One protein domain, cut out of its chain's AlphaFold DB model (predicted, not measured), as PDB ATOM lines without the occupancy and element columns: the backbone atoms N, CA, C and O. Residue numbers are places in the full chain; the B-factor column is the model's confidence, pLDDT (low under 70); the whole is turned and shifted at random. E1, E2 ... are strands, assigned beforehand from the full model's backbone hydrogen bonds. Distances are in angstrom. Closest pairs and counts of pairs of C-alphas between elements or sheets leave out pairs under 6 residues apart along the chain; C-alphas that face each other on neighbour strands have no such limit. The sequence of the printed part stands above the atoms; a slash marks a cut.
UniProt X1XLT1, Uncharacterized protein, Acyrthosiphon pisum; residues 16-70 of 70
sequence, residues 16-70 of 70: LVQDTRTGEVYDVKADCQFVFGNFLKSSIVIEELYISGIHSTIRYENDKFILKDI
ATOM      1  N   LEU A  16      30.059  -8.039  12.756       92.50
ATOM      2  CA  LEU A  16      31.072  -8.650  13.608       92.50
ATOM      3  C   LEU A  16      31.669  -9.860  12.895       92.50
ATOM      4  O   LEU A  16      30.963 -10.589  12.194       92.50
ATOM      5  N   VAL A  17      32.954 -10.097  13.121       93.44
ATOM      6  CA  VAL A  17      33.656 -11.316  12.710       93.44
ATOM      7  C   VAL A  17      34.112 -12.035  13.967       93.44
ATOM      8  O   VAL A  17      34.698 -11.413  14.844       93.44
ATOM      9  N   GLN A  18      33.860 -13.338  14.058       94.88
ATOM     10  CA  GLN A  18      34.324 -14.153  15.175       94.88
ATOM     11  C   GLN A  18      35.333 -15.191  14.686       94.88
ATOM     12  O   GLN A  18      35.030 -15.962  13.773       94.88
ATOM     13  N   ASP A  19      36.505 -15.240  15.316       91.31
ATOM     14  CA  ASP A  19      37.399 -16.392  15.214       91.31
ATOM     15  C   ASP A  19      36.784 -17.531  16.039       91.31
ATOM     16  O   ASP A  19      36.621 -17.439  17.255       91.31
ATOM     17  N   THR A  20      36.402 -18.617  15.374       90.31
ATOM     18  CA  THR A  20      35.733 -19.757  16.013       90.31
ATOM     19  C   THR A  20      36.678 -20.630  16.836       90.31
ATOM     20  O   THR A  20      36.211 -21.405  17.670       90.31
ATOM     21  N   ARG A  21      37.993 -20.512  16.634       88.12
ATOM     22  CA  ARG A  21      39.021 -21.243  17.378       88.12
ATOM     23  C   ARG A  21      39.347 -20.548  18.694       88.12
ATOM     24  O   ARG A  21      39.465 -21.223  19.712       88.12
ATOM     25  N   THR A  22      39.518 -19.228  18.674       89.62
ATOM     26  CA  THR A  22      39.880 -18.441  19.869       89.62
ATOM     27  C   THR A  22      38.659 -17.870  20.588       89.62
ATOM     28  O   THR A  22      38.728 -17.562  21.776       89.62
ATOM     29  N   GLY A  23      37.532 -17.745  19.885       93.19
ATOM     30  CA  GLY A  23      36.325 -17.076  20.360       93.19
ATOM     31  C   GLY A  23      36.391 -15.550  20.262       93.19
ATOM     32  O   GLY A  23      35.402 -14.899  20.598       93.19
ATOM     33  N   GLU A  24      37.511 -14.981  19.808       92.75
ATOM     34  CA  GLU A  24      37.692 -13.536  19.682       92.75
ATOM     35  C   GLU A  24      36.714 -12.934  18.675       92.75
ATOM     36  O   GLU A  24      36.454 -13.502  17.613       92.75
ATOM     37  N   VAL A  25      36.181 -11.761  19.015       95.19
ATOM     38  CA  VAL A  25      35.206 -11.036  18.202       95.19
ATOM     39  C   VAL A  25      35.795  -9.698  17.785       95.19
ATOM     40  O   VAL A  25      36.277  -8.926  18.614       95.19
ATOM     41  N   TYR A  26      35.714  -9.423  16.493       93.75
ATOM     42  CA  TYR A  26      36.249  -8.247  15.833       93.75
ATOM     43  C   TYR A  26      35.100  -7.412  15.278       93.75
ATOM     44  O   TYR A  26      34.207  -7.938  14.611       93.75
ATOM     45  N   ASP A  27      35.141  -6.108  15.542       93.00
ATOM     46  CA  ASP A  27      34.172  -5.160  14.997       93.00
ATOM     47  C   ASP A  27      34.554  -4.751  13.570       93.00
ATOM     48  O   ASP A  27      35.700  -4.372  13.297       93.00
ATOM     49  N   VAL A  28      33.592  -4.829  12.652       92.75
ATOM     50  CA  VAL A  28      33.755  -4.411  11.261       92.75
ATOM     51  C   VAL A  28      33.235  -2.988  11.134       92.75
ATOM     52  O   VAL A  28      32.030  -2.741  11.060       92.75
ATOM     53  N   LYS A  29      34.164  -2.034  11.092       90.00
ATOM     54  CA  LYS A  29      33.816  -0.619  11.007       90.00
ATOM     55  C   LYS A  29      33.303  -0.254   9.615       90.00
ATOM     56  O   LYS A  29      33.768  -0.777   8.606       90.00
ATOM     57  N   ALA A  30      32.359   0.681   9.566       88.69
ATOM     58  CA  ALA A  30      31.784   1.167   8.313       88.69
ATOM     59  C   ALA A  30      32.711   2.127   7.539       88.69
ATOM     60  O   ALA A  30      32.493   2.375   6.357       88.69
ATOM     61  N   ASP A  31      33.735   2.676   8.194       88.44
ATOM     62  CA  ASP A  31      34.651   3.673   7.634       88.44
ATOM     63  C   ASP A  31      35.915   3.069   7.004       88.44
ATOM     64  O   ASP A  31      36.690   3.787   6.368       88.44
ATOM     65  N   CYS A  32      36.139   1.760   7.145       87.75
ATOM     66  CA  CYS A  32      37.319   1.095   6.612       87.75
ATOM     67  C   CYS A  32      37.007  -0.267   5.984       87.75
ATOM     68  O   CYS A  32      35.990  -0.904   6.249       87.75
ATOM     69  N   GLN A  33      37.904  -0.715   5.105       93.00
ATOM     70  CA  GLN A  33      37.843  -2.062   4.556       93.00
ATOM     71  C   GLN A  33      38.409  -3.050   5.578       93.00
ATOM     72  O   GLN A  33      39.542  -2.897   6.035       93.00
ATOM     73  N   PHE A  34      37.639  -4.084   5.885       95.81
ATOM     74  CA  PHE A  34      38.069  -5.187   6.728       95.81
ATOM     75  C   PHE A  34      38.669  -6.283   5.853       95.81
ATOM     76  O   PHE A  34      38.004  -6.779   4.945       95.81
ATOM     77  N   VAL A  35      39.927  -6.644   6.088       96.81
ATOM     78  CA  VAL A  35      40.696  -7.542   5.216       96.81
ATOM     79  C   VAL A  35      40.977  -8.867   5.911       96.81
ATOM     80  O   VAL A  35      41.564  -8.890   6.992       96.81
ATOM     81  N   PHE A  36      40.622  -9.962   5.243       96.50
ATOM     82  CA  PHE A  36      41.062 -11.313   5.570       96.50
ATOM     83  C   PHE A  36      42.241 -11.681   4.675       96.50
ATOM     84  O   PHE A  36      42.158 -11.569   3.449       96.50
ATOM     85  N   GLY A  37      43.333 -12.160   5.259       96.94
ATOM     86  CA  GLY A  37      44.462 -12.650   4.477       96.94
ATOM     87  C   GLY A  37      45.623 -13.115   5.340       96.94
ATOM     88  O   GLY A  37      45.532 -13.116   6.560       96.94
ATOM     89  N   ASN A  38      46.726 -13.489   4.702       96.19
ATOM     90  CA  ASN A  38      47.937 -13.981   5.373       96.19
ATOM     91  C   ASN A  38      49.009 -12.876   5.562       96.19
ATOM     92  O   ASN A  38      50.062 -13.080   6.152       96.19
ATOM     93  N   PHE A  39      48.783 -11.654   5.068       94.69
ATOM     94  CA  PHE A  39      49.715 -10.549   5.321       94.69
ATOM     95  C   PHE A  39      49.487  -9.895   6.685       94.69
ATOM     96  O   PHE A  39      48.355  -9.631   7.066       94.69
ATOM     97  N   LEU A  40      50.574  -9.493   7.357       90.94
ATOM     98  CA  LEU A  40      50.548  -8.783   8.652       90.94
ATOM     99  C   LEU A  40      49.768  -7.455   8.644       90.94
ATOM    100  O   LEU A  40      49.494  -6.895   9.698       90.94
ATOM    101  N   LYS A  41      49.452  -6.918   7.460       91.06
ATOM    102  CA  LYS A  41      48.649  -5.695   7.301       91.06
ATOM    103  C   LYS A  41      47.142  -5.966   7.190       91.06
ATOM    104  O   LYS A  41      46.382  -5.007   7.082       91.06
ATOM    105  N   SER A  42      46.716  -7.227   7.165       94.44
ATOM    106  CA  SER A  42      45.301  -7.607   7.143       94.44
ATOM    107  C   SER A  42      44.624  -7.274   8.472       94.44
ATOM    108  O   SER A  42      45.276  -7.229   9.512       94.44
ATOM    109  N   SER A  43      43.307  -7.060   8.450       94.94
ATOM    110  CA  SER A  43      42.520  -6.853   9.674       94.94
ATOM    111  C   SER A  43      42.482  -8.119  10.528       94.94
ATOM    112  O   SER A  43      42.552  -8.032  11.749       94.94
ATOM    113  N   ILE A  44      42.413  -9.283   9.876       93.69
ATOM    114  CA  ILE A  44      42.639 -10.596  10.482       93.69
ATOM    115  C   ILE A  44      43.697 -11.327   9.666       93.69
ATOM    116  O   ILE A  44      43.581 -11.446   8.440       93.69
ATOM    117  N   VAL A  45      44.704 -11.835  10.372       94.69
ATOM    118  CA  VAL A  45      45.760 -12.668   9.801       94.69
ATOM    119  C   VAL A  45      45.386 -14.134   9.983       94.69
ATOM    120  O   VAL A  45      45.239 -14.606  11.108       94.69
ATOM    121  N   ILE A  46      45.234 -14.852   8.874       93.50
ATOM    122  CA  ILE A  46      45.018 -16.301   8.859       93.50
ATOM    123  C   ILE A  46      46.291 -16.941   8.305       93.50
ATOM    124  O   ILE A  46      46.544 -16.887   7.101       93.50
ATOM    125  N   GLU A  47      47.099 -17.524   9.194       93.06
ATOM    126  CA  GLU A  47      48.435 -18.080   8.906       93.06
ATOM    127  C   GLU A  47      48.376 -19.462   8.225       93.06
ATOM    128  O   GLU A  47      49.050 -20.413   8.613       93.06
ATOM    129  N   GLU A  48      47.543 -19.586   7.196       92.19
ATOM    130  CA  GLU A  48      47.305 -20.823   6.456       92.19
ATOM    131  C   GLU A  48      47.845 -20.698   5.026       92.19
ATOM    132  O   GLU A  48      47.652 -19.681   4.353       92.19
ATOM    133  N   LEU A  49      48.511 -21.743   4.523       95.00
ATOM    134  CA  LEU A  49      49.184 -21.710   3.212       95.00
ATOM    135  C   LEU A  49      48.224 -21.534   2.024       95.00
ATOM    136  O   LEU A  49      48.641 -21.079   0.962       95.00
ATOM    137  N   TYR A  50      46.955 -21.905   2.186       94.62
ATOM    138  CA  TYR A  50      45.916 -21.770   1.159       94.62
ATOM    139  C   TYR A  50      45.192 -20.415   1.205       94.62
ATOM    140  O   TYR A  50      44.293 -20.174   0.400       94.62
ATOM    141  N   ILE A  51      45.576 -19.526   2.124       95.94
ATOM    142  CA  ILE A  51      45.040 -18.171   2.225       95.94
ATOM    143  C   ILE A  51      46.010 -17.191   1.565       95.94
ATOM    144  O   ILE A  51      47.184 -17.092   1.927       95.94
ATOM    145  N   SER A  52      45.497 -16.434   0.597       95.88
ATOM    146  CA  SER A  52      46.240 -15.379  -0.096       95.88
ATOM    147  C   SER A  52      46.630 -14.240   0.856       95.88
ATOM    148  O   SER A  52      45.989 -14.013   1.883       95.88
ATOM    149  N   GLY A  53      47.651 -13.456   0.494       95.31
ATOM    150  CA  GLY A  53      48.076 -12.293   1.287       95.31
ATOM    151  C   GLY A  53      46.937 -11.305   1.570       95.31
ATOM    152  O   GLY A  53      46.768 -10.871   2.705       95.31
ATOM    153  N   ILE A  54      46.119 -11.043   0.547       95.88
ATOM    154  CA  ILE A  54      44.795 -10.423   0.635       95.88
ATOM    155  C   ILE A  54      43.841 -11.420  -0.025       95.88
ATOM    156  O   ILE A  54      43.956 -11.653  -1.225       95.88
ATOM    157  N   HIS A  55      42.975 -12.060   0.756       96.44
ATOM    158  CA  HIS A  55      42.137 -13.168   0.290       96.44
ATOM    159  C   HIS A  55      40.689 -12.732   0.079       96.44
ATOM    160  O   HIS A  55      40.122 -12.939  -0.984       96.44
ATOM    161  N   SER A  56      40.097 -12.062   1.063       96.44
ATOM    162  CA  SER A  56      38.749 -11.515   0.938       96.44
ATOM    163  C   SER A  56      38.594 -10.272   1.799       96.44
ATOM    164  O   SER A  56      39.445  -9.954   2.635       96.44
ATOM    165  N   THR A  57      37.522  -9.517   1.572       95.88
ATOM    166  CA  THR A  57      37.274  -8.274   2.304       95.88
ATOM    167  C   THR A  57      35.805  -8.091   2.639       95.88
ATOM    168  O   THR A  57      34.939  -8.517   1.878       95.88
ATOM    169  N   ILE A  58      35.523  -7.415   3.750       94.75
ATOM    170  CA  ILE A  58      34.214  -6.824   4.028       94.75
ATOM    171  C   ILE A  58      34.348  -5.307   3.918       94.75
ATOM    172  O   ILE A  58      35.291  -4.716   4.443       94.75
ATOM    173  N   ARG A  59      33.405  -4.668   3.231       93.19
ATOM    174  CA  ARG A  59      33.291  -3.206   3.174       93.19
ATOM    175  C   ARG A  59      31.853  -2.774   3.401       93.19
ATOM    176  O   ARG A  59      30.942  -3.505   3.020       93.19
ATOM    177  N   TYR A  60      31.657  -1.593   3.968       91.31
ATOM    178  CA  TYR A  60      30.341  -0.968   4.034       91.31
ATOM    179  C   TYR A  60      30.123  -0.082   2.802       91.31
ATOM    180  O   TYR A  60      30.929   0.799   2.510       91.31
ATOM    181  N   GLU A  61      29.066  -0.344   2.041       89.69
ATOM    182  CA  GLU A  61      28.709   0.395   0.829       89.69
ATOM    183  C   GLU A  61      27.189   0.345   0.627       89.69
ATOM    184  O   GLU A  61      26.577  -0.707   0.801       89.69
ATOM    185  N   ASN A  62      26.576   1.469   0.236       89.25
ATOM    186  CA  ASN A  62      25.124   1.575   0.005       89.25
ATOM    187  C   ASN A  62      24.282   1.032   1.176       89.25
ATOM    188  O   ASN A  62      23.347   0.255   0.974       89.25
ATOM    189  N   ASP A  63      24.661   1.423   2.392       86.12
ATOM    190  CA  ASP A  63      24.047   1.017   3.658       86.12
ATOM    191  C   ASP A  63      24.063  -0.487   3.967       86.12
ATOM    192  O   ASP A  63      23.195  -1.014   4.666       86.12
ATOM    193  N   LYS A  64      25.046  -1.207   3.416       88.88
ATOM    194  CA  LYS A  64      25.185  -2.654   3.594       88.88
ATOM    195  C   LYS A  64      26.641  -3.048   3.754       88.88
ATOM    196  O   LYS A  64      27.525  -2.517   3.087       88.88
ATOM    197  N   PHE A  65      26.882  -4.051   4.589       90.25
ATOM    198  CA  PHE A  65      28.167  -4.742   4.610       90.25
ATOM    199  C   PHE A  65      28.210  -5.781   3.487       90.25
ATOM    200  O   PHE A  65      27.330  -6.636   3.388       90.25
ATOM    201  N   ILE A  66      29.242  -5.703   2.651       91.00
ATOM    202  CA  ILE A  66      29.444  -6.557   1.482       91.00
ATOM    203  C   ILE A  66      30.717  -7.369   1.684       91.00
ATOM    204  O   ILE A  66      31.801  -6.796   1.787       91.00
ATOM    205  N   LEU A  67      30.584  -8.697   1.684       92.75
ATOM    206  CA  LEU A  67      31.709  -9.627   1.605       92.75
ATOM    207  C   LEU A  67      32.102  -9.832   0.137       92.75
ATOM    208  O   LEU A  67      31.265 -10.197  -0.692       92.75
ATOM    209  N   LYS A  68      33.380  -9.636  -0.178       93.62
ATOM    210  CA  LYS A  68      33.940  -9.784  -1.520       93.62
ATOM    211  C   LYS A  68      35.189 -10.663  -1.498       93.62
ATOM    212  O   LYS A  68      36.128 -10.374  -0.761       93.62
ATOM    213  N   ASP A  69      35.187 -11.677  -2.355       93.81
ATOM    214  CA  ASP A  69      36.351 -12.498  -2.704       93.81
ATOM    215  C   ASP A  69      37.238 -11.772  -3.735       93.81
ATOM    216  O   ASP A  69      36.708 -10.999  -4.551       93.81
ATOM    217  N   ILE A  70      38.561 -11.953  -3.667       88.31
ATOM    218  CA  ILE A  70      39.553 -11.215  -4.480       88.31
ATOM    219  C   ILE A  70      40.298 -12.133  -5.443       88.31
ATOM    220  O   ILE A  70      40.829 -13.171  -5.002       88.31
TER     221      ILE A  70
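AT A GLANCE: This is residues 16 to 70 of the 70 residues of an uncharacterized protein of Acyrthosiphon pisum (UniProt X1XLT1). Two antiparallel pieces make an open V: the two-stranded hairpin E1 and E2 is one arm, the three-stranded sheet E3, E4, E5 is the other, and residues 29 to 33 join them where they come together. The long loop of residues 38 to 55 extends the sheet arm beyond E3 and E4 and folds back beside E3, where residues 44 to 45 pair in parallel with residues 36 to 37. The printed part has 55 residues with no named helix and five named strands, E1 to E5 in chain order, in two antiparallel sheets, E1 - E2 and E3 - E4 - E5. The class is all strand, though only 23 of the 55 residues are in named strands. The whole is compact, with a radius of gyration of the C-alphas of 11.3 A, and spans 34 by 25 by 16 A.

HOW THE PARTS SIT: Start with E1, residues 16 to 18, and E2, residues 25 to 28, an antiparallel hairpin at 149 degrees; N 17 and O 26 are 2.9 A apart, within hydrogen-bond range. Go on to E3, residues 34 to 37: its closest C-alpha pair with E2 is Val 28 and Phe 34, 6.3 A apart. E4, residues 56 to 61, is its antiparallel neighbour at 171 degrees, and the two form a hairpin; look for N 34 and O 58, 2.8 A apart. E5, residues 64 to 69, makes a further hairpin with E4, antiparallel at 155 degrees, with N 59 and O 66 at 3.0 A. E3, E4 and E5 form a meander, each strand the antiparallel neighbour of the one before; E3 and E5 are its edge strands. E2 and E4 come closest at the C-alphas of Val 28 and Ile 58, 7.6 A apart, while E1 is apart from E3, E4 and E5.

IN THESE COORDINATES: Find C-alpha 16 at (31.072, -8.650, 13.608), where E1 begins and runs 6.6 A to Gln 18. E2 runs 9.7 A from Val 25 to Val 28, and E3 runs 10.1 A from Phe 34, C-alpha at (38.069, -5.187, 6.728), to Gly 37. E4 covers 15.6 A from Ser 56 to Glu 61. E5 covers 16.2 A from Lys 64 to Asp 69, whose C-alpha is at (36.351, -12.498, -2.704).

THE WHOLE: The two C-alphas farthest apart are those of Leu 49 and Asp 63, at 33.9 A. The printed part has no cut and ends at Ile 70, the chain's last residue. The link from E3 to E4, 18 residues, is long; those from E2 to E3 and from E4 to E5 are tight, and that from E1 to E2 is short. The mean pLDDT of the printed part is 92.9, and no printed residue is under 70.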